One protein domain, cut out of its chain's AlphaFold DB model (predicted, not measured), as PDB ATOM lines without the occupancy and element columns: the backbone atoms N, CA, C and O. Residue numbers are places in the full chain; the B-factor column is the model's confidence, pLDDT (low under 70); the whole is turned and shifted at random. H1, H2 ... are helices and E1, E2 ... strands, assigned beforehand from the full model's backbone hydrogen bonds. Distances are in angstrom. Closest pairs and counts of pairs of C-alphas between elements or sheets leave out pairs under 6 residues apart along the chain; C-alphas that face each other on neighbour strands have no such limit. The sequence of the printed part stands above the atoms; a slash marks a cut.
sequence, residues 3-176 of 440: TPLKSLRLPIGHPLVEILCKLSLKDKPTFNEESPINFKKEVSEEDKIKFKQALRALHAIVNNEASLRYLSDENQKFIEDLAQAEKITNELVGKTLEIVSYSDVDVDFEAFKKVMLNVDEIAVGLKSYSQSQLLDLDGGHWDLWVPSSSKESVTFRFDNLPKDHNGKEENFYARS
ATOM      1  N   THR A   3     149.309 155.766 168.415       82.75
ATOM      2  CA  THR A   3     147.933 156.277 168.471       82.75
ATOM      3  C   THR A   3     147.278 156.099 167.105       82.75
ATOM      4  O   THR A   3     147.798 156.661 166.139       82.75
ATOM      5  N   PRO A   4     146.173 155.336 167.000       86.12
ATOM      6  CA  PRO A   4     145.420 155.229 165.759       86.12
ATOM      7  C   PRO A   4     144.744 156.559 165.430       86.12
ATOM      8  O   PRO A   4     144.146 157.193 166.300       86.12
ATOM      9  N   LEU A   5     144.807 156.944 164.164       86.06
ATOM     10  CA  LEU A   5     144.223 158.156 163.619       86.06
ATOM     11  C   LEU A   5     143.311 157.810 162.438       86.06
ATOM     12  O   LEU A   5     143.622 156.952 161.612       86.06
ATOM     13  N   LYS A   6     142.183 158.520 162.383       85.75
ATOM     14  CA  LYS A   6     141.269 158.580 161.227       85.75
ATOM     15  C   LYS A   6     141.188 159.978 160.622       85.75
ATOM     16  O   LYS A   6     140.831 160.147 159.466       85.75
ATOM     17  N   SER A   7     141.534 160.972 161.425       91.06
ATOM     18  CA  SER A   7     141.677 162.368 161.058       91.06
ATOM     19  C   SER A   7     142.907 162.922 161.764       91.06
ATOM     20  O   SER A   7     143.420 162.323 162.717       91.06
ATOM     21  N   LEU A   8     143.396 164.060 161.286       93.62
ATOM     22  CA  LEU A   8     144.541 164.745 161.863       93.62
ATOM     23  C   LEU A   8     144.137 166.168 162.230       93.62
ATOM     24  O   LEU A   8     143.811 166.971 161.362       93.62
ATOM     25  N   ARG A   9     144.169 166.483 163.523       93.81
ATOM     26  CA  ARG A   9     143.917 167.835 164.021       93.81
ATOM     27  C   ARG A   9     145.240 168.545 164.262       93.81
ATOM     28  O   ARG A   9     146.080 168.036 164.998       93.81
ATOM     29  N   LEU A  10     145.415 169.719 163.666       94.62
ATOM     30  CA  LEU A  10     146.649 170.501 163.753       94.62
ATOM     31  C   LEU A  10     146.351 171.923 164.234       94.62
ATOM     32  O   LEU A  10     145.324 172.477 163.841       94.62
ATOM     33  N   PRO A  11     147.234 172.546 165.037       94.06
ATOM     34  CA  PRO A  11     147.215 173.991 165.238       94.06
ATOM     35  C   PRO A  11     147.270 174.720 163.894       94.06
ATOM     36  O   PRO A  11     148.023 174.307 163.013       94.06
ATOM     37  N   ILE A  12     146.522 175.812 163.738       92.62
ATOM     38  CA  ILE A  12     146.381 176.495 162.442       92.62
ATOM     39  C   ILE A  12     147.716 177.023 161.889       92.62
ATOM     40  O   ILE A  12     147.919 177.056 160.678       92.62
ATOM     41  N   GLY A  13     148.654 177.362 162.779       91.75
ATOM     42  CA  GLY A  13     150.003 177.795 162.420       91.75
ATOM     43  C   GLY A  13     151.010 176.674 162.170       91.75
ATOM     44  O   GLY A  13     152.170 176.961 161.894       91.75
ATOM     45  N   HIS A  14     150.612 175.404 162.272       94.25
ATOM     46  CA  HIS A  14     151.517 174.286 162.024       94.25
ATOM     47  C   HIS A  14     151.838 174.175 160.518       94.25
ATOM     48  O   HIS A  14     150.902 174.133 159.720       94.25
ATOM     49  N   PRO A  15     153.108 174.032 160.084       94.38
ATOM     50  CA  PRO A  15     153.470 174.046 158.656       94.38
ATOM     51  C   PRO A  15     152.773 172.976 157.813       94.38
ATOM     52  O   PRO A  15     152.390 173.218 156.672       94.38
ATOM     53  N   LEU A  16     152.519 171.805 158.404       95.06
ATOM     54  CA  LEU A  16     151.773 170.733 157.745       95.06
ATOM     55  C   LEU A  16     150.354 171.166 157.316       95.06
ATOM     56  O   LEU A  16     149.852 170.643 156.331       95.06
ATOM     57  N   VAL A  17     149.729 172.159 157.967       95.25
ATOM     58  CA  VAL A  17     148.439 172.727 157.524       95.25
ATOM     59  C   VAL A  17     148.540 173.262 156.099       95.25
ATOM     60  O   VAL A  17     147.653 173.009 155.288       95.25
ATOM     61  N   GLU A  18     149.621 173.973 155.772       94.19
ATOM     62  CA  GLU A  18     149.840 174.513 154.430       94.19
ATOM     63  C   GLU A  18     149.927 173.403 153.387       94.19
ATOM     64  O   GLU A  18     149.250 173.454 152.359       94.19
ATOM     65  N   ILE A  19     150.734 172.386 153.688       94.69
ATOM     66  CA  ILE A  19     150.963 171.242 152.811       94.69
ATOM     67  C   ILE A  19     149.640 170.511 152.563       94.69
ATOM     68  O   ILE A  19     149.277 170.266 151.416       94.69
ATOM     69  N   LEU A  20     148.871 170.226 153.616       95.62
ATOM     70  CA  LEU A  20     147.603 169.501 153.501       95.62
ATOM     71  C   LEU A  20     146.510 170.317 152.801       95.62
ATOM     72  O   LEU A  20     145.757 169.755 152.010       95.62
ATOM     73  N   CYS A  21     146.449 171.637 153.009       94.31
ATOM     74  CA  CYS A  21     145.539 172.499 152.249       94.31
ATOM     75  C   CYS A  21     145.883 172.493 150.751       94.31
ATOM     76  O   CYS A  21     144.984 172.398 149.918       94.31
ATOM     77  N   LYS A  22     147.176 172.533 150.393       92.56
ATOM     78  CA  LYS A  22     147.627 172.406 148.995       92.56
ATOM     79  C   LYS A  22     147.234 171.047 148.402       92.56
ATOM     80  O   LYS A  22     146.713 171.001 147.290       92.56
ATOM     81  N   LEU A  23     147.410 169.957 149.152       92.69
ATOM     82  CA  LEU A  23     146.988 168.618 148.721       92.69
ATOM     83  C   LEU A  23     145.468 168.498 148.544       92.69
ATOM     84  O   LEU A  23     145.029 167.800 147.635       92.69
ATOM     85  N   SER A  24     144.674 169.165 149.385       91.50
ATOM     86  CA  SER A  24     143.208 169.197 149.277       91.50
ATOM     87  C   SER A  24     142.741 169.887 147.991       91.50
ATOM     88  O   SER A  24     141.786 169.454 147.346       91.50
ATOM     89  N   LEU A  25     143.449 170.943 147.577       88.50
ATOM     90  CA  LEU A  25     143.078 171.735 146.409       88.50
ATOM     91  C   LEU A  25     143.421 171.049 145.074       88.50
ATOM     92  O   LEU A  25     142.703 171.300 144.113       88.50
ATOM     93  N   LYS A  26     144.432 170.163 145.007       75.25
ATOM     94  CA  LYS A  26     144.920 169.478 143.780       75.25
ATOM     95  C   LYS A  26     145.023 170.409 142.552       75.25
ATOM     96  O   LYS A  26     146.063 171.030 142.367       75.25
ATOM     97  N   ASP A  27     143.955 170.492 141.749       70.56
ATOM     98  CA  ASP A  27     143.839 171.228 140.473       70.56
ATOM     99  C   ASP A  27     142.986 172.510 140.569       70.56
ATOM    100  O   ASP A  27     142.727 173.191 139.574       70.56
ATOM    101  N   LYS A  28     142.486 172.827 141.764       76.75
ATOM    102  CA  LYS A  28     141.700 174.032 142.040       76.75
ATOM    103  C   LYS A  28     142.632 175.228 142.249       76.75
ATOM    104  O   LYS A  28     143.804 175.031 142.580       76.75
ATOM    105  N   PRO A  29     142.135 176.466 142.068       72.44
ATOM    106  CA  PRO A  29     142.945 177.664 142.251       72.44
ATOM    107  C   PRO A  29     143.676 177.631 143.593       72.44
ATOM    108  O   PRO A  29     143.084 177.319 144.624       72.44
ATOM    109  N   THR A  30     144.972 177.925 143.592       68.38
ATOM    110  CA  THR A  30     145.725 178.050 144.836       68.38
ATOM    111  C   THR A  30     145.359 179.355 145.531       68.38
ATOM    112  O   THR A  30     145.124 180.383 144.893       68.38
ATOM    113  N   PHE A  31     145.309 179.322 146.861       72.69
ATOM    114  CA  PHE A  31     145.125 180.534 147.645       72.69
ATOM    115  C   PHE A  31     146.343 181.451 147.455       72.69
ATOM    116  O   PHE A  31     147.472 181.047 147.740       72.69
ATOM    117  N   ASN A  32     146.124 182.672 146.960       72.25
ATOM    118  CA  ASN A  32     147.197 183.644 146.783       72.25
ATOM    119  C   ASN A  32     147.496 184.361 148.108       72.25
ATOM    120  O   ASN A  32     146.816 185.316 148.482       72.25
ATOM    121  N   GLU A  33     148.547 183.922 148.794       67.00
ATOM    122  CA  GLU A  33     148.983 184.500 150.073       67.00
ATOM    123  C   GLU A  33     149.538 185.922 149.964       67.00
ATOM    124  O   GLU A  33     149.585 186.639 150.966       67.00
ATOM    125  N   GLU A  34     149.929 186.345 148.760       66.81
ATOM    126  CA  GLU A  34     150.464 187.682 148.490       66.81
ATOM    127  C   GLU A  34     149.368 188.707 148.193       66.81
ATOM    128  O   GLU A  34     149.644 189.905 148.107       66.81
ATOM    129  N   SER A  35     148.112 188.267 148.062       74.75
ATOM    130  CA  SER A  35     147.002 189.197 147.879       74.75
ATOM    131  C   SER A  35     146.879 190.127 149.093       74.75
ATOM    132  O   SER A  35     146.782 189.654 150.230       74.75
ATOM    133  N   PRO A  36     146.903 191.457 148.887       79.44
ATOM    134  CA  PRO A  36     146.881 192.406 149.988       79.44
ATOM    135  C   PRO A  36     145.532 192.345 150.710       79.44
ATOM    136  O   PRO A  36     144.486 192.639 150.136       79.44
ATOM    137  N   ILE A  37     145.570 191.985 151.994       88.62
ATOM    138  CA  ILE A  37     144.407 191.994 152.887       88.62
ATOM    139  C   ILE A  37     144.462 193.268 153.728       88.62
ATOM    140  O   ILE A  37     145.413 193.496 154.480       88.62
ATOM    141  N   ASN A  38     143.426 194.096 153.624       92.25
ATOM    142  CA  ASN A  38     143.316 195.324 154.402       92.25
ATOM    143  C   ASN A  38     142.738 195.020 155.787       92.25
ATOM    144  O   ASN A  38     141.575 194.659 155.920       92.25
ATOM    145  N   PHE A  39     143.529 195.211 156.838       94.44
ATOM    146  CA  PHE A  39     143.072 195.061 158.221       94.44
ATOM    147  C   PHE A  39     142.721 196.415 158.841       94.44
ATOM    148  O   PHE A  39     143.333 197.443 158.526       94.44
ATOM    149  N   LYS A  40     141.763 196.438 159.774       94.56
ATOM    150  CA  LYS A  40     141.592 197.592 160.666       94.56
ATOM    151  C   LYS A  40     142.806 197.743 161.588       94.56
ATOM    152  O   LYS A  40     143.479 196.774 161.924       94.56
ATOM    153  N   LYS A  41     143.058 198.979 162.035       93.31
ATOM    154  CA  LYS A  41     144.194 199.317 162.916       93.31
ATOM    155  C   LYS A  41     144.165 198.584 164.262       93.31
ATOM    156  O   LYS A  41     145.210 198.426 164.873       93.31
ATOM    157  N   GLU A  42     142.984 198.172 164.714       94.00
ATOM    158  CA  GLU A  42     142.772 197.448 165.974       94.00
ATOM    159  C   GLU A  42     143.151 195.957 165.930       94.00
ATOM    160  O   GLU A  42     143.176 195.320 166.981       94.00
ATOM    161  N   VAL A  43     143.421 195.393 164.746       95.19
ATOM    162  CA  VAL A  43     143.811 193.982 164.600       95.19
ATOM    163  C   VAL A  43     145.303 193.836 164.889       95.19
ATOM    164  O   VAL A  43     146.124 194.523 164.271       95.19
ATOM    165  N   SER A  44     145.653 192.944 165.815       96.00
ATOM    166  CA  SER A  44     147.044 192.679 166.197       96.00
ATOM    167  C   SER A  44     147.826 191.982 165.072       96.00
ATOM    168  O   SER A  44     147.234 191.329 164.216       96.00
ATOM    169  N   GLU A  45     149.162 192.089 165.048       94.75
ATOM    170  CA  GLU A  45     149.979 191.352 164.061       94.75
ATOM    171  C   GLU A  45     149.832 189.829 164.201       94.75
ATOM    172  O   GLU A  45     149.789 189.115 163.201       94.75
ATOM    173  N   GLU A  46     149.678 189.334 165.431       92.88
ATOM    174  CA  GLU A  46     149.426 187.917 165.699       92.88
ATOM    175  C   GLU A  46     148.102 187.457 165.068       92.88
ATOM    176  O   GLU A  46     148.067 186.453 164.352       92.88
ATOM    177  N   ASP A  47     147.027 188.227 165.251       93.94
ATOM    178  CA  ASP A  47     145.712 187.919 164.682       93.94
ATOM    179  C   ASP A  47     145.711 188.011 163.154       93.94
ATOM    180  O   ASP A  47     145.049 187.215 162.489       93.94
ATOM    181  N   LYS A  48     146.495 188.927 162.567       94.44
ATOM    182  CA  LYS A  48     146.684 188.993 161.108       94.44
ATOM    183  C   LYS A  48     147.325 187.718 160.568       94.44
ATOM    184  O   LYS A  48     146.892 187.216 159.530       94.44
ATOM    185  N   ILE A  49     148.344 187.192 161.253       92.25
ATOM    186  CA  ILE A  49     149.019 185.945 160.868       92.25
ATOM    187  C   ILE A  49     148.048 184.768 160.985       92.25
ATOM    188  O   ILE A  49     147.858 184.036 160.009       92.25
ATOM    189  N   LYS A  50     147.375 184.627 162.133       92.56
ATOM    190  CA  LYS A  50     146.377 183.569 162.361       92.56
ATOM    191  C   LYS A  50     145.250 183.623 161.337       92.56
ATOM    192  O   LYS A  50     144.861 182.590 160.802       92.56
ATOM    193  N   PHE A  51     144.761 184.819 161.013       94.12
ATOM    194  CA  PHE A  51     143.719 185.005 160.010       94.12
ATOM    195  C   PHE A  51     144.156 184.536 158.623       94.12
ATOM    196  O   PHE A  51     143.405 183.823 157.971       94.12
ATOM    197  N   LYS A  52     145.374 184.875 158.177       93.00
ATOM    198  CA  LYS A  52     145.903 184.396 156.886       93.00
ATOM    199  C   LYS A  52     145.988 182.868 156.838       93.00
ATOM    200  O   LYS A  52     145.601 182.262 155.842       93.00
ATOM    201  N   GLN A  53     146.443 182.242 157.923       92.94
ATOM    202  CA  GLN A  53     146.514 180.782 158.033       92.94
ATOM    203  C   GLN A  53     145.116 180.144 158.027       92.94
ATOM    204  O   GLN A  53     144.883 179.160 157.325       92.94
ATOM    205  N   ALA A  54     144.162 180.736 158.749       94.00
ATOM    206  CA  ALA A  54     142.770 180.300 158.771       94.00
ATOM    207  C   ALA A  54     142.094 180.465 157.406       94.00
ATOM    208  O   ALA A  54     141.377 179.574 156.967       94.00
ATOM    209  N   LEU A  55     142.367 181.562 156.699       93.50
ATOM    210  CA  LEU A  55     141.818 181.830 155.374       93.50
ATOM    211  C   LEU A  55     142.296 180.798 154.343       93.50
ATOM    212  O   LEU A  55     141.506 180.370 153.506       93.50
ATOM    213  N   ARG A  56     143.543 180.323 154.450       93.38
ATOM    214  CA  ARG A  56     144.059 179.210 153.637       93.38
ATOM    215  C   ARG A  56     143.266 177.918 153.867       93.38
ATOM    216  O   ARG A  56     142.882 177.257 152.903       93.38
ATOM    217  N   ALA A  57     142.996 177.571 155.126       93.75
ATOM    218  CA  ALA A  57     142.182 176.404 155.467       93.75
ATOM    219  C   ALA A  57     140.726 176.573 155.011       93.75
ATOM    220  O   ALA A  57     140.165 175.670 154.396       93.75
ATOM    221  N   LEU A  58     140.138 177.754 155.226       92.94
ATOM    222  CA  LEU A  58     138.794 178.095 154.763       92.94
ATOM    223  C   LEU A  58     138.682 177.982 153.239       92.94
ATOM    224  O   LEU A  58     137.704 177.441 152.734       92.94
ATOM    225  N   HIS A  59     139.705 178.422 152.506       91.38
ATOM    226  CA  HIS A  59     139.766 178.271 151.058       91.38
ATOM    227  C   HIS A  59     139.732 176.793 150.637       91.38
ATOM    228  O   HIS A  59     139.025 176.451 149.691       91.38
ATOM    229  N   ALA A  60     140.442 175.905 151.342       91.56
ATOM    230  CA  ALA A  60     140.373 174.463 151.095       91.56
ATOM    231  C   ALA A  60     138.979 173.879 151.409       91.56
ATOM    232  O   ALA A  60     138.451 173.116 150.604       91.56
ATOM    233  N   ILE A  61     138.352 174.301 152.515       90.56
ATOM    234  CA  ILE A  61     136.994 173.882 152.917       90.56
ATOM    235  C   ILE A  61     135.964 174.265 151.846       90.56
ATOM    236  O   ILE A  61     135.198 173.423 151.388       90.56
ATOM    237  N   VAL A  62     135.945 175.529 151.418       88.69
ATOM    238  CA  VAL A  62     134.931 176.054 150.482       88.69
ATOM    239  C   VAL A  62     135.066 175.441 149.092       88.69
ATOM    240  O   VAL A  62     134.078 175.234 148.393       88.69
ATOM    241  N   ASN A  63     136.293 175.116 148.689       85.62
ATOM    242  CA  ASN A  63     136.534 174.473 147.407       85.62
ATOM    243  C   ASN A  63     136.187 172.981 147.414       85.62
ATOM    244  O   ASN A  63     136.235 172.362 146.355       85.62
ATOM    245  N   ASN A  64     135.824 172.382 148.547       81.88
ATOM    246  CA  ASN A  64     135.356 171.005 148.614       81.88
ATOM    247  C   ASN A  64     133.818 170.956 148.687       81.88
ATOM    248  O   ASN A  64     133.208 171.414 149.649       81.88
ATOM    249  N   GLU A  65     133.177 170.356 147.675       72.31
ATOM    250  CA  GLU A  65     131.711 170.252 147.610       72.31
ATOM    251  C   GLU A  65     131.098 169.455 148.772       72.31
ATOM    252  O   GLU A  65     129.958 169.721 149.157       72.31
ATOM    253  N   ALA A  66     131.814 168.470 149.318       71.94
ATOM    254  CA  ALA A  66     131.360 167.697 150.465       71.94
ATOM    255  C   ALA A  66     131.436 168.537 151.745       71.94
ATOM    256  O   ALA A  66     130.437 168.620 152.457       71.94
ATOM    257  N   SER A  67     132.560 169.216 151.996       71.06
ATOM    258  CA  SER A  67     132.733 170.102 153.156       71.06
ATOM    259  C   SER A  67     131.745 171.277 153.143       71.06
ATOM    260  O   SER A  67     131.169 171.609 154.180       71.06
ATOM    261  N   LEU A  68     131.473 171.862 151.968       70.50
ATOM    262  CA  LEU A  68     130.545 172.988 151.807       70.50
ATOM    263  C   LEU A  68     129.110 172.645 152.253       70.50
ATOM    264  O   LEU A  68     128.433 173.480 152.851       70.50
ATOM    265  N   ARG A  69     128.651 171.405 152.020       68.75
ATOM    266  CA  ARG A  69     127.296 170.943 152.394       68.75
ATOM    267  C   ARG A  69     127.058 170.898 153.903       68.75
ATOM    268  O   ARG A  69     125.905 170.874 154.321       68.75
ATOM    269  N   TYR A  70     128.120 170.854 154.704       74.25
ATOM    270  CA  TYR A  70     128.021 170.828 156.165       74.25
ATOM    271  C   TYR A  70     128.107 172.223 156.797       74.25
ATOM    272  O   TYR A  70     127.891 172.356 158.002       74.25
ATOM    273  N   LEU A  71     128.385 173.268 156.010       81.94
ATOM    274  CA  LEU A  71     128.310 174.649 156.479       81.94
ATOM    275  C   LEU A  71     126.850 175.108 156.519       81.94
ATOM    276  O   LEU A  71     126.113 174.926 155.555       81.94
ATOM    277  N   SER A  72     126.447 175.737 157.627       85.62
ATOM    278  CA  SER A  72     125.136 176.384 157.737       85.62
ATOM    279  C   SER A  72     124.990 177.533 156.737       85.62
ATOM    280  O   SER A  72     125.979 178.180 156.386       85.62
ATOM    281  N   ASP A  73     123.750 177.851 156.358       85.88
ATOM    282  CA  ASP A  73     123.431 179.000 155.493       85.88
ATOM    283  C   ASP A  73     124.037 180.311 156.032       85.88
ATOM    284  O   ASP A  73     124.537 181.141 155.276       85.88
ATOM    285  N   GLU A  74     124.066 180.477 157.359       88.50
ATOM    286  CA  GLU A  74     124.698 181.624 158.022       88.50
ATOM    287  C   GLU A  74     126.214 181.691 157.793       88.50
ATOM    288  O   GLU A  74     126.769 182.783 157.641       88.50
ATOM    289  N   ASN A  75     126.894 180.543 157.774       89.19
ATOM    290  CA  ASN A  75     128.333 180.473 157.536       89.19
ATOM    291  C   ASN A  75     128.666 180.638 156.057       89.19
ATOM    292  O   ASN A  75     129.644 181.307 155.741       89.19
ATOM    293  N   GLN A  76     127.849 180.091 155.156       86.56
ATOM    294  CA  GLN A  76     128.000 180.329 153.719       86.56
ATOM    295  C   GLN A  76     127.858 181.820 153.407       86.56
ATOM    296  O   GLN A  76     128.753 182.408 152.802       86.56
ATOM    297  N   LYS A  77     126.814 182.463 153.942       88.75
ATOM    298  CA  LYS A  77     126.631 183.913 153.827       88.75
ATOM    299  C   LYS A  77     127.804 184.697 154.421       88.75
ATOM    300  O   LYS A  77     128.280 185.643 153.809       88.75
ATOM    301  N   PHE A  78     128.310 184.290 155.585       91.75
ATOM    302  CA  PHE A  78     129.492 184.926 156.174       91.75
ATOM    303  C   PHE A  78     130.722 184.842 155.262       91.75
ATOM    304  O   PHE A  78     131.477 185.804 155.180       91.75
ATOM    305  N   ILE A  79     130.943 183.712 154.590       89.31
ATOM    306  CA  ILE A  79     132.076 183.526 153.675       89.31
ATOM    307  C   ILE A  79     131.930 184.430 152.443       89.31
ATOM    308  O   ILE A  79     132.915 185.031 152.009       89.31
ATOM    309  N   GLU A  80     130.714 184.576 151.912       87.38
ATOM    310  CA  GLU A  80     130.413 185.525 150.833       87.38
ATOM    311  C   GLU A  80     130.668 186.976 151.271       87.38
ATOM    312  O   GLU A  80     131.359 187.720 150.569       87.38
ATOM    313  N   ASP A  81     130.182 187.358 152.455       89.56
ATOM    314  CA  ASP A  81     130.401 188.684 153.042       89.56
ATOM    315  C   ASP A  81     131.902 188.939 153.292       89.56
ATOM    316  O   ASP A  81     132.406 190.036 153.038       89.56
ATOM    317  N   LEU A  82     132.643 187.920 153.745       91.50
ATOM    318  CA  LEU A  82     134.087 187.987 153.980       91.50
ATOM    319  C   LEU A  82     134.857 188.262 152.685       91.50
ATOM    320  O   LEU A  82     135.802 189.051 152.698       91.50
ATOM    321  N   ALA A  83     134.451 187.649 151.571       87.12
ATOM    322  CA  ALA A  83     135.068 187.870 150.263       87.12
ATOM    323  C   ALA A  83     134.849 189.301 149.731       87.12
ATOM    324  O   ALA A  83     135.655 189.790 148.940       87.12
ATOM    325  N   GLN A  84     133.785 189.979 150.174       88.81
ATOM    326  CA  GLN A  84     133.454 191.361 149.798       88.81
ATOM    327  C   GLN A  84     133.932 192.402 150.822       88.81
ATOM    328  O   GLN A  84     133.793 193.606 150.595       88.81
ATOM    329  N   ALA A  85     134.487 191.971 151.957       89.56
ATOM    330  CA  ALA A  85     134.857 192.865 153.041       89.56
ATOM    331  C   ALA A  85     136.016 193.795 152.643       89.56
ATOM    332  O   ALA A  85     137.144 193.360 152.417       89.56
ATOM    333  N   GLU A  86     135.773 195.110 152.657       89.50
ATOM    334  CA  GLU A  86     136.822 196.105 152.385       89.50
ATOM    335  C   GLU A  86     137.931 196.105 153.449       89.50
ATOM    336  O   GLU A  86     139.084 196.438 153.155       89.50
ATOM    337  N   LYS A  87     137.573 195.796 154.705       93.56
ATOM    338  CA  LYS A  87     138.493 195.759 155.848       93.56
ATOM    339  C   LYS A  87     138.161 194.625 156.808       93.56
ATOM    340  O   LYS A  87     137.028 194.510 157.270       93.56
ATOM    341  N   ILE A  88     139.185 193.884 157.209       95.69
ATOM    342  CA  ILE A  88     139.089 192.800 158.186       95.69
ATOM    343  C   ILE A  88     139.123 193.362 159.614       95.69
ATOM    344  O   ILE A  88     139.995 194.166 159.960       95.69
ATOM    345  N   THR A  89     138.160 192.950 160.438       95.50
ATOM    346  CA  THR A  89     138.005 193.328 161.856       95.50
ATOM    347  C   THR A  89     138.330 192.146 162.773       95.50
ATOM    348  O   THR A  89     138.354 191.006 162.316       95.50
ATOM    349  N   ASN A  90     138.509 192.383 164.079       94.31
ATOM    350  CA  ASN A  90     138.710 191.297 165.057       94.31
ATOM    351  C   ASN A  90     137.530 190.309 165.101       94.31
ATOM    352  O   ASN A  90     137.729 189.121 165.332       94.31
ATOM    353  N   GLU A  91     136.311 190.782 164.838       93.38
ATOM    354  CA  GLU A  91     135.119 189.932 164.751       93.38
ATOM    355  C   GLU A  91     135.189 188.984 163.548       93.38
ATOM    356  O   GLU A  91     134.958 187.785 163.700       93.38
ATOM    357  N   LEU A  92     135.586 189.496 162.374       94.62
ATOM    358  CA  LEU A  92     135.801 188.666 161.186       94.62
ATOM    359  C   LEU A  92     136.916 187.642 161.422       94.62
ATOM    360  O   LEU A  92     136.763 186.482 161.052       94.62
ATOM    361  N   VAL A  93     138.010 188.041 162.085       94.25
ATOM    362  CA  VAL A  93     139.092 187.113 162.444       94.25
ATOM    363  C   VAL A  93     138.582 185.992 163.348       94.25
ATOM    364  O   VAL A  93     138.794 184.817 163.044       94.25
ATOM    365  N   GLY A  94     137.882 186.348 164.428       93.62
ATOM    366  CA  GLY A  94     137.346 185.389 165.389       93.62
ATOM    367  C   GLY A  94     136.376 184.402 164.746       93.62
ATOM    368  O   GLY A  94     136.525 183.196 164.934       93.62
ATOM    369  N   LYS A  95     135.439 184.895 163.929       93.56
ATOM    370  CA  LYS A  95     134.444 184.051 163.257       93.56
ATOM    371  C   LYS A  95     135.068 183.142 162.195       93.56
ATOM    372  O   LYS A  95     134.691 181.979 162.102       93.56
ATOM    373  N   THR A  96     136.075 183.609 161.451       94.31
ATOM    374  CA  THR A  96     136.824 182.756 160.512       94.31
ATOM    375  C   THR A  96     137.569 181.631 161.232       94.31
ATOM    376  O   THR A  96     137.489 180.479 160.807       94.31
ATOM    377  N   LEU A  97     138.264 181.933 162.334       93.75
ATOM    378  CA  LEU A  97     138.941 180.917 163.151       93.75
ATOM    379  C   LEU A  97     137.949 179.906 163.732       93.75
ATOM    380  O   LEU A  97     138.206 178.704 163.709       93.75
ATOM    381  N   GLU A  98     136.803 180.389 164.210       92.56
ATOM    382  CA  GLU A  98     135.736 179.544 164.737       92.56
ATOM    383  C   GLU A  98     135.226 178.566 163.674       92.56
ATOM    384  O   GLU A  98     135.256 177.361 163.923       92.56
ATOM    385  N   ILE A  99     134.869 179.055 162.477       91.56
ATOM    386  CA  ILE A  99     134.405 178.220 161.357       91.56
ATOM    387  C   ILE A  99     135.420 177.127 161.028       91.56
ATOM    388  O   ILE A  99     135.060 175.953 160.935       91.56
ATOM    389  N   VAL A 100     136.696 177.493 160.895       93.19
ATOM    390  CA  VAL A 100     137.776 176.540 160.598       93.19
ATOM    391  C   VAL A 100     137.928 175.495 161.710       93.19
ATOM    392  O   VAL A 100     138.231 174.341 161.422       93.19
ATOM    393  N   SER A 101     137.676 175.859 162.970       92.44
ATOM    394  CA  SER A 101     137.906 174.980 164.125       92.44
ATOM    395  C   SER A 101     136.976 173.772 164.235       92.44
ATOM    396  O   SER A 101     137.373 172.758 164.819       92.44
ATOM    397  N   TYR A 102     135.765 173.864 163.682       89.75
ATOM    398  CA  TYR A 102     134.793 172.765 163.644       89.75
ATOM    399  C   TYR A 102     134.538 172.224 162.234       89.75
ATOM    400  O   TYR A 102     133.782 171.264 162.089       89.75
ATOM    401  N   SER A 103     135.142 172.831 161.212       90.00
ATOM    402  CA  SER A 103     135.074 172.350 159.834       90.00
ATOM    403  C   SER A 103     136.213 171.377 159.543       90.00
ATOM    404  O   SER A 103     137.289 171.442 160.142       90.00
ATOM    405  N   ASP A 104     135.970 170.489 158.587       91.38
ATOM    406  CA  ASP A 104     136.948 169.515 158.127       91.38
ATOM    407  C   ASP A 104     137.459 169.883 156.732       91.38
ATOM    408  O   ASP A 104     136.686 170.288 155.862       91.38
ATOM    409  N   VAL A 105     138.764 169.722 156.520       92.38
ATOM    410  CA  VAL A 105     139.390 169.759 155.196       92.38
ATOM    411  C   VAL A 105     139.594 168.320 154.736       92.38
ATOM    412  O   VAL A 105     140.364 167.588 155.362       92.38
ATOM    413  N   ASP A 106     138.945 167.910 153.647       91.62
ATOM    414  CA  ASP A 106     139.184 166.576 153.094       91.62
ATOM    415  C   ASP A 106     140.463 166.558 152.253       91.62
ATOM    416  O   ASP A 106     140.730 167.453 151.442       91.62
ATOM    417  N   VAL A 107     141.267 165.521 152.453       92.62
ATOM    418  CA  VAL A 107     142.545 165.302 151.782       92.62
ATOM    419  C   VAL A 107     142.578 163.870 151.270       92.62
ATOM    420  O   VAL A 107     142.192 162.931 151.958       92.62
ATOM    421  N   ASP A 108     143.093 163.681 150.060       91.88
ATOM    422  CA  ASP A 108     143.331 162.344 149.527       91.88
ATOM    423  C   ASP A 108     144.385 161.603 150.370       91.88
ATOM    424  O   ASP A 108     145.521 162.077 150.515       91.88
ATOM    425  N   PHE A 109     144.022 160.445 150.934       92.94
ATOM    426  CA  PHE A 109     144.913 159.705 151.829       92.94
ATOM    427  C   PHE A 109     146.207 159.265 151.139       92.94
ATOM    428  O   PHE A 109     147.267 159.302 151.758       92.94
ATOM    429  N   GLU A 110     146.160 158.887 149.860       93.31
ATOM    430  CA  GLU A 110     147.356 158.468 149.122       93.31
ATOM    431  C   GLU A 110     148.348 159.623 148.940       93.31
ATOM    432  O   GLU A 110     149.552 159.440 149.149       93.31
ATOM    433  N   ALA A 111     147.858 160.827 148.634       93.88
ATOM    434  CA  ALA A 111     148.685 162.029 148.574       93.88
ATOM    435  C   ALA A 111     149.304 162.374 149.941       93.88
ATOM    436  O   ALA A 111     150.511 162.621 150.028       93.88
ATOM    437  N   PHE A 112     148.506 162.333 151.014       95.56
ATOM    438  CA  PHE A 112     148.987 162.529 152.386       95.56
ATOM    439  C   PHE A 112     150.061 161.504 152.766       95.56
ATOM    440  O   PHE A 112     151.149 161.870 153.213       95.56
ATOM    441  N   LYS A 113     149.775 160.219 152.540       95.31
ATOM    442  CA  LYS A 113     150.678 159.103 152.817       95.31
ATOM    443  C   LYS A 113     152.000 159.299 152.087       95.31
ATOM    444  O   LYS A 113     153.050 159.165 152.707       95.31
ATOM    445  N   LYS A 114     151.970 159.671 150.802       95.62
ATOM    446  CA  LYS A 114     153.185 159.958 150.032       95.62
ATOM    447  C   LYS A 114     154.011 161.060 150.692       95.62
ATOM    448  O   LYS A 114     155.195 160.841 150.914       95.62
ATOM    449  N   VAL A 115     153.415 162.196 151.051       95.81
ATOM    450  CA  VAL A 115     154.146 163.282 151.730       95.81
ATOM    451  C   VAL A 115     154.777 162.793 153.030       95.81
ATOM    452  O   VAL A 115     155.975 162.976 153.230       95.81
ATOM    453  N   MET A 116     154.005 162.115 153.880       96.44
ATOM    454  CA  MET A 116     154.494 161.673 155.185       96.44
ATOM    455  C   MET A 116     155.617 160.633 155.084       96.44
ATOM    456  O   MET A 116     156.564 160.684 155.859       96.44
ATOM    457  N   LEU A 117     155.572 159.725 154.105       96.38
ATOM    458  CA  LEU A 117     156.647 158.747 153.883       96.38
ATOM    459  C   LEU A 117     157.933 159.366 153.308       96.38
ATOM    460  O   LEU A 117     158.977 158.721 153.343       96.38
ATOM    461  N   ASN A 118     157.865 160.594 152.787       96.81
ATOM    462  CA  ASN A 118     158.982 161.293 152.151       96.81
ATOM    463  C   ASN A 118     159.504 162.473 152.991       96.81
ATOM    464  O   ASN A 118     160.316 163.242 152.497       96.81
ATOM    465  N   VAL A 119     159.081 162.642 154.250       96.06
ATOM    466  CA  VAL A 119     159.475 163.807 155.072       96.06
ATOM    467  C   VAL A 119     160.995 163.947 155.202       96.06
ATOM    468  O   VAL A 119     161.523 165.041 155.026       96.06
ATOM    469  N   ASP A 120     161.715 162.859 155.486       95.75
ATOM    470  CA  ASP A 120     163.181 162.891 155.582       95.75
ATOM    471  C   ASP A 120     163.883 162.883 154.213       95.75
ATOM    472  O   ASP A 120     164.973 163.437 154.085       95.75
ATOM    473  N   GLU A 121     163.243 162.330 153.178       94.88
ATOM    474  CA  GLU A 121     163.718 162.425 151.790       94.88
ATOM    475  C   GLU A 121     163.710 163.882 151.317       94.88
ATOM    476  O   GLU A 121     164.714 164.404 150.837       94.88
ATOM    477  N   ILE A 122     162.604 164.584 151.546       95.88
ATOM    478  CA  ILE A 122     162.450 165.995 151.206       95.88
ATOM    479  C   ILE A 122     163.402 166.849 152.046       95.88
ATOM    480  O   ILE A 122     164.101 167.692 151.486       95.88
ATOM    481  N   ALA A 123     163.480 166.617 153.360       95.62
ATOM    482  CA  ALA A 123     164.261 167.466 154.254       95.62
ATOM    483  C   ALA A 123     165.774 167.329 154.084       95.62
ATOM    484  O   ALA A 123     166.470 168.339 154.159       95.62
ATOM    485  N   VAL A 124     166.284 166.107 153.896       93.88
ATOM    486  CA  VAL A 124     167.730 165.825 153.934       93.88
ATOM    487  C   VAL A 124     168.188 164.733 152.953       93.88
ATOM    488  O   VAL A 124     169.331 164.293 153.034       93.88
ATOM    489  N   GLY A 125     167.331 164.283 152.033       91.62
ATOM    490  CA  GLY A 125     167.703 163.312 150.998       91.62
ATOM    491  C   GLY A 125     167.832 161.863 151.481       91.62
ATOM    492  O   GLY A 125     168.487 161.059 150.819       91.62
ATOM    493  N   LEU A 126     167.243 161.499 152.628       91.31
ATOM    494  CA  LEU A 126     167.187 160.091 153.049       91.31
ATOM    495  C   LEU A 126     166.236 159.275 152.165       91.31
ATOM    496  O   LEU A 126     165.378 159.808 151.472       91.31
ATOM    497  N   LYS A 127     166.345 157.948 152.227       90.88
ATOM    498  CA  LYS A 127     165.397 157.057 151.553       90.88
ATOM    499  C   LYS A 127     164.001 157.181 152.175       90.88
ATOM    500  O   LYS A 127     163.871 157.143 153.397       90.88
ATOM    501  N   SER A 128     162.970 157.234 151.337       93.44
ATOM    502  CA  SER A 128     161.578 157.170 151.785       93.44
ATOM    503  C   SER A 128     161.243 155.911 152.586       93.44
ATOM    504  O   SER A 128     161.766 154.811 152.374       93.44
ATOM    505  N   TYR A 129     160.297 156.094 153.502       94.75
ATOM    506  CA  TYR A 129     159.777 155.052 154.373       94.75
ATOM    507  C   TYR A 129     158.857 154.079 153.617       94.75
ATOM    508  O   TYR A 129     158.142 154.453 152.683       94.75
ATOM    509  N   SER A 130     158.816 152.813 154.046       93.94
ATOM    510  CA  SER A 130     157.840 151.842 153.537       93.94
ATOM    511  C   SER A 130     156.420 152.188 153.990       93.94
ATOM    512  O   SER A 130     156.217 152.785 155.042       93.94
ATOM    513  N   GLN A 131     155.405 151.743 153.245       92.00
ATOM    514  CA  GLN A 131     154.001 152.007 153.596       92.00
ATOM    515  C   GLN A 131     153.607 151.475 154.985       92.00
ATOM    516  O   GLN A 131     152.828 152.121 155.688       92.00
ATOM    517  N   SER A 132     154.203 150.354 155.408       90.44
ATOM    518  CA  SER A 132     154.042 149.802 156.759       90.44
ATOM    519  C   SER A 132     154.390 150.805 157.860       90.44
ATOM    520  O   SER A 132     153.816 150.749 158.943       90.44
ATOM    521  N   GLN A 133     155.256 151.787 157.583       93.44
ATOM    522  CA  GLN A 133     155.610 152.819 158.552       93.44
ATOM    523  C   GLN A 133     154.405 153.644 159.010       93.44
ATOM    524  O   GLN A 133     154.413 154.132 160.133       93.44
ATOM    525  N   LEU A 134     153.368 153.814 158.185       91.75
ATOM    526  CA  LEU A 134     152.160 154.557 158.570       91.75
ATOM    527  C   LEU A 134     150.977 153.658 158.919       91.75
ATOM    528  O   LEU A 134     150.107 154.110 159.663       91.75
ATOM    529  N   LEU A 135     150.940 152.436 158.384       89.69
ATOM    530  CA  LEU A 135     149.771 151.551 158.432       89.69
ATOM    531  C   LEU A 135     149.895 150.408 159.452       89.69
ATOM    532  O   LEU A 135     148.875 149.870 159.877       89.69
ATOM    533  N   ASP A 136     151.104 150.054 159.894       88.19
ATOM    534  CA  ASP A 136     151.286 148.956 160.847       88.19
ATOM    535  C   ASP A 136     151.125 149.426 162.300       88.19
ATOM    536  O   ASP A 136     151.520 150.533 162.677       88.19
ATOM    537  N   LEU A 137     150.627 148.527 163.157       83.75
ATOM    538  CA  LEU A 137     150.460 148.756 164.602       83.75
ATOM    539  C   LEU A 137     151.778 149.085 165.318       83.75
ATOM    540  O   LEU A 137     151.795 149.890 166.251       83.75
ATOM    541  N   ASP A 138     152.872 148.465 164.875       84.06
ATOM    542  CA  ASP A 138     154.225 148.706 165.380       84.06
ATOM    543  C   ASP A 138     154.969 149.779 164.578       84.06
ATOM    544  O   ASP A 138     156.158 149.995 164.809       84.06
ATOM    545  N   GLY A 139     154.290 150.464 163.657       88.94
ATOM    546  CA  GLY A 139     154.809 151.605 162.915       88.94
ATOM    547  C   GLY A 139     154.454 152.934 163.585       88.94
ATOM    548  O   GLY A 139     154.657 153.149 164.788       88.94
ATOM    549  N   GLY A 140     153.944 153.834 162.758       91.81
ATOM    550  CA  GLY A 140     153.552 155.207 163.030       91.81
ATOM    551  C   GLY A 140     154.657 156.239 162.796       91.81
ATOM    552  O   GLY A 140     155.845 155.921 162.780       91.81
ATOM    553  N   HIS A 141     154.258 157.501 162.638       94.69
ATOM    554  CA  HIS A 141     155.165 158.604 162.312       94.69
ATOM    555  C   HIS A 141     155.300 159.600 163.469       94.69
ATOM    556  O   HIS A 141     154.310 159.920 164.136       94.69
ATOM    557  N   TRP A 142     156.517 160.097 163.712       95.00
ATOM    558  CA  TRP A 142     156.798 161.041 164.803       95.00
ATOM    559  C   TRP A 142     156.114 162.390 164.593       95.00
ATOM    560  O   TRP A 142     155.484 162.911 165.509       95.00
ATOM    561  N   ASP A 143     156.171 162.906 163.365       94.00
ATOM    562  CA  ASP A 143     155.678 164.250 163.029       94.00
ATOM    563  C   ASP A 143     154.134 164.345 162.971       94.00
ATOM    564  O   ASP A 143     153.580 165.411 162.725       94.00
ATOM    565  N   LEU A 144     153.421 163.238 163.236       93.19
ATOM    566  CA  LEU A 144     151.960 163.211 163.424       93.19
ATOM    567  C   LEU A 144     151.545 163.340 164.897       93.19
ATOM    568  O   LEU A 144     150.359 163.456 165.206       93.19
ATOM    569  N   TRP A 145     152.505 163.309 165.823       87.25
ATOM    570  CA  TRP A 145     152.254 163.536 167.241       87.25
ATOM    571  C   TRP A 145     152.241 165.041 167.535       87.25
ATOM    572  O   TRP A 145     153.258 165.621 167.917       87.25
ATOM    573  N   VAL A 146     151.086 165.682 167.345       83.69
ATOM    574  CA  VAL A 146     150.938 167.136 167.506       83.69
ATOM    575  C   VAL A 146     149.907 167.462 168.594       83.69
ATOM    576  O   VAL A 146     148.761 167.023 168.497       83.69
ATOM    577  N   PRO A 147     150.262 168.241 169.632       77.12
ATOM    578  CA  PRO A 147     149.282 168.763 170.577       77.12
ATOM    579  C   PRO A 147     148.474 169.899 169.928       77.12
ATOM    580  O   PRO A 147     149.051 170.829 169.366       77.12
ATOM    581  N   SER A 148     147.143 169.860 170.027       68.06
ATOM    582  CA  SER A 148     146.256 170.900 169.477       68.06
ATOM    583  C   SER A 148     145.293 171.453 170.530       68.06
ATOM    584  O   SER A 148     144.670 170.676 171.256       68.06
ATOM    585  N   SER A 149     145.118 172.777 170.572       66.88
ATOM    586  CA  SER A 149     144.032 173.444 171.308       66.88
ATOM    587  C   SER A 149     142.743 173.457 170.475       66.88
ATOM    588  O   SER A 149     142.778 173.233 169.267       66.88
ATOM    589  N   SER A 150     141.580 173.693 171.096       69.06
ATOM    590  CA  SER A 150     140.304 173.480 170.402       69.06
ATOM    591  C   SER A 150     139.860 174.607 169.457       69.06
ATOM    592  O   SER A 150     139.060 174.341 168.568       69.06
ATOM    593  N   LYS A 151     140.316 175.853 169.647       73.38
ATOM    594  CA  LYS A 151     139.813 177.023 168.890       73.38
ATOM    595  C   LYS A 151     140.736 177.506 167.767       73.38
ATOM    596  O   LYS A 151     140.275 178.183 166.864       73.38
ATOM    597  N   GLU A 152     142.017 177.148 167.803       87.56
ATOM    598  CA  GLU A 152     143.024 177.584 166.822       87.56
ATOM    599  C   GLU A 152     143.602 176.373 166.089       87.56
ATOM    600  O   GLU A 152     144.813 176.168 166.005       87.56
ATOM    601  N   SER A 153     142.710 175.513 165.612       93.06
ATOM    602  CA  SER A 153     143.063 174.255 164.967       93.06
ATOM    603  C   SER A 153     142.233 174.035 163.721       93.06
ATOM    604  O   SER A 153     141.123 174.539 163.647       93.06
ATOM    605  N   VAL A 154     142.714 173.193 162.823       94.12
ATOM    606  CA  VAL A 154     141.945 172.651 161.702       94.12
ATOM    607  C   VAL A 154     141.990 171.127 161.772       94.12
ATOM    608  O   VAL A 154     142.995 170.552 162.208       94.12
ATOM    609  N   THR A 155     140.898 170.478 161.380       94.19
ATOM    610  CA  THR A 155     140.828 169.017 161.286       94.19
ATOM    611  C   THR A 155     140.903 168.600 159.825       94.19
ATOM    612  O   THR A 155     140.160 169.100 158.988       94.19
ATOM    613  N   PHE A 156     141.809 167.679 159.520       94.19
ATOM    614  CA  PHE A 156     141.927 167.056 158.210       94.19
ATOM    615  C   PHE A 156     141.301 165.670 158.246       94.19
ATOM    616  O   PHE A 156     141.680 164.837 159.080       94.19
ATOM    617  N   ARG A 157     140.354 165.425 157.346       92.62
ATOM    618  CA  ARG A 157     139.787 164.101 157.091       92.62
ATOM    619  C   ARG A 157     140.423 163.513 155.848       92.62
ATOM    620  O   ARG A 157     140.854 164.242 154.959       92.62
ATOM    621  N   PHE A 158     140.517 162.191 155.820       91.44
ATOM    622  CA  PHE A 158     141.207 161.490 154.752       91.44
ATOM    623  C   PHE A 158     140.241 160.602 153.985       91.44
ATOM    624  O   PHE A 158     139.675 159.665 154.548       91.44
ATOM    625  N   ASP A 159     140.093 160.894 152.698       86.12
ATOM    626  CA  ASP A 159     139.329 160.066 151.774       86.12
ATOM    627  C   ASP A 159     140.184 158.905 151.269       86.12
ATOM    628  O   ASP A 159     141.414 158.983 151.242       86.12
ATOM    629  N   ASN A 160     139.534 157.837 150.801       83.88
ATOM    630  CA  ASN A 160     140.202 156.660 150.232       83.88
ATOM    631  C   ASN A 160     141.155 155.955 151.214       83.88
ATOM    632  O   ASN A 160     142.171 155.394 150.801       83.88
ATOM    633  N   LEU A 161     140.825 155.954 152.511       86.31
ATOM    634  CA  LEU A 161     141.534 155.131 153.487       86.31
ATOM    635  C   LEU A 161     141.517 153.650 153.053       86.31
ATOM    636  O   LEU A 161     140.487 153.171 152.556       86.31
ATOM    637  N   PRO A 162     142.624 152.906 153.253       84.25
ATOM    638  CA  PRO A 162     142.662 151.471 153.012       84.25
ATOM    639  C   PRO A 162     141.537 150.777 153.776       84.25
ATOM    640  O   PRO A 162     141.163 151.204 154.869       84.25
ATOM    641  N   LYS A 163     140.982 149.715 153.198       85.81
ATOM    642  CA  LYS A 163     139.926 148.923 153.832       85.81
ATOM    643  C   LYS A 163     140.438 147.522 154.112       85.81
ATOM    644  O   LYS A 163     141.074 146.919 153.251       85.81
ATOM    645  N   ASP A 164     140.110 147.010 155.290       82.94
ATOM    646  CA  ASP A 164     140.414 145.636 155.665       82.94
ATOM    647  C   ASP A 164     139.556 144.625 154.872       82.94
ATOM    648  O   ASP A 164     138.677 144.977 154.078       82.94
ATOM    649  N   HIS A 165     139.776 143.331 155.121       83.75
ATOM    650  CA  HIS A 165     139.013 142.235 154.505       83.75
ATOM    651  C   HIS A 165     137.499 142.277 154.793       83.75
ATOM    652  O   HIS A 165     136.733 141.610 154.100       83.75
ATOM    653  N   ASN A 166     137.060 143.059 155.785       84.00
ATOM    654  CA  ASN A 166     135.656 143.267 156.139       84.00
ATOM    655  C   ASN A 166     135.095 144.585 155.575       84.00
ATOM    656  O   ASN A 166     133.951 144.939 155.865       84.00
ATOM    657  N   GLY A 167     135.877 145.324 154.780       81.19
ATOM    658  CA  GLY A 167     135.482 146.602 154.192       81.19
ATOM    659  C   GLY A 167     135.534 147.787 155.164       81.19
ATOM    660  O   GLY A 167     135.015 148.857 154.833       81.19
ATOM    661  N   LYS A 168     136.136 147.623 156.348       83.94
ATOM    662  CA  LYS A 168     136.283 148.683 157.349       83.94
ATOM    663  C   LYS A 168     137.545 149.491 157.070       83.94
ATOM    664  O   LYS A 168     138.609 148.921 156.870       83.94
ATOM    665  N   GLU A 169     137.421 150.815 157.114       84.75
ATOM    666  CA  GLU A 169     138.565 151.722 156.992       84.75
ATOM    667  C   GLU A 169     139.606 151.464 158.084       84.75
ATOM    668  O   GLU A 169     139.289 151.439 159.285       84.75
ATOM    669  N   GLU A 170     140.843 151.290 157.640       83.62
ATOM    670  CA  GLU A 170     142.026 151.137 158.467       83.62
ATOM    671  C   GLU A 170     142.486 152.492 159.014       83.62
ATOM    672  O   GLU A 170     142.205 153.556 158.459       83.62
ATOM    673  N   ASN A 171     143.186 152.447 160.145       88.38
ATOM    674  CA  ASN A 171     143.790 153.639 160.729       88.38
ATOM    675  C   ASN A 171     145.211 153.813 160.188       88.38
ATOM    676  O   ASN A 171     145.881 152.837 159.858       88.38
ATOM    677  N   PHE A 172     145.701 155.045 160.219       92.12
ATOM    678  CA  PHE A 172     147.133 155.331 160.196       92.12
ATOM    679  C   PHE A 172     147.589 155.727 161.601       92.12
ATOM    680  O   PHE A 172     146.762 155.993 162.475       92.12
ATOM    681  N   TYR A 173     148.895 155.749 161.851       92.38
ATOM    682  CA  TYR A 173     149.388 155.821 163.223       92.38
ATOM    683  C   TYR A 173     150.355 156.982 163.473       92.38
ATOM    684  O   TYR A 173     151.308 157.211 162.728       92.38
ATOM    685  N   ALA A 174     150.154 157.689 164.586       92.75
ATOM    686  CA  ALA A 174     151.177 158.550 165.175       92.75
ATOM    687  C   ALA A 174     152.027 157.743 166.161       92.75
ATOM    688  O   ALA A 174     151.501 156.936 166.935       92.75
ATOM    689  N   ARG A 175     153.342 157.981 166.173       91.62
ATOM    690  CA  ARG A 175     154.290 157.271 167.041       91.62
ATOM    691  C   ARG A 175     155.017 158.240 167.957       91.62
ATOM    692  O   ARG A 175     155.597 159.224 167.524       91.62
ATOM    693  N   SER A 176     155.044 157.920 169.246       92.19
ATOM    694  CA  SER A 176     155.903 158.620 170.203       92.19
ATOM    695  C   SER A 176     157.373 158.243 169.997       92.19
ATOM    696  O   SER A 176     157.734 157.083 170.202       92.19
TER     697      SER A 176
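Overview. This is residues 3 to 176 of the 440 residues of an uncharacterized protein of Helicobacter pylori 83 (UniProt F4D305). A short three-strand sheet, E2 E4 E3, has H1 and H2 packed over one face, while H5 stands at its level, and H4 is near H2. At the end of E4 away from H5, H6 meets the sheet near Phe 158; H8 packs on E5 of a small separate sheet, E1 and E5, H7 lies off the larger sheet and away from its strands, and long loops lead into H2, E4 and E5. The printed part has 174 residues, with eight named helices and five named strands in the order E1 E2 H1 H2 H3 H4 H5 E3 H6 H7 H8 E4 E5; the class is mixed, helices and strands. The larger sheet is mixed, the smaller antiparallel. The whole is compact, radius of gyration of the C-alphas 17.4 A, and spans 51 by 37 by 30 A.

Along the chain. Find C-alpha 3 at (147.933, 156.277, 168.471), where E1, residues 3 to 5, begins. E2 is residues 7 to 11, and H1 residues 15 to 25, 16.2 A. From C-alpha 45 at (149.979, 191.352, 164.061), H2 runs 25.4 A to residue 62. Next come H3, 65 to 68; H4, 73 to 84, 16.9 A; H5, 90 to 102, 19.0 A; and E3, 104 to 108. H6 is 109 to 117, H7 119 to 124, H8 132 to 135. E4, 153 to 159, measures 19.7 A, and E5, 172 to 175, ends at C-alpha 175 (154.290, 157.271, 167.041).

Arrangement. Look first at E4, the inner strand. It is antiparallel to E2, N 8 and O 156 being 2.9 A apart, and parallel to E3, N 107 and O 157 being 2.8 A apart, both within hydrogen-bond range. This sheet is only just strongly twisted, its C-alphas up to 4.1 A off the best plane. H1 and H2 are on the same face, two layers, at heights over the sheet of 8.5 A and 10.9 A. E3, H6 H7 H8 and E4 form a strand-helix-strand unit, two parallel neighbours with helices between. The hub H2 touches H5 at a steep tilt of 45 degrees, closest C-alphas Phe 51 and Val 93, 5.6 A. H3 only grazes the sheet. H6 and H8 only just touch, with 3 pairs of C-alphas within 8 A, closest Lys 113 and Leu 134, 7.5 A. H7 touches no helix. E1 and E5 are antiparallel, N 5 and O 172 being 2.8 A apart. Every O i to N i+4 pair is within range in H2, H4, H6 and H7, 6 of 7 in H1 and 8 of 9 in H5; H3 and H8 are too short.

Size, cuts and confidence. The C-alphas farthest apart, Lys 41 and His 165, are 57.9 A apart. The printed part has no cut. Long links join H1 to H2, H8 to E4 and E4 to E5. Mean pLDDT of the printed part is 88.9; residues 30, 33 to 34, 69 and 148 to 150 are under 70.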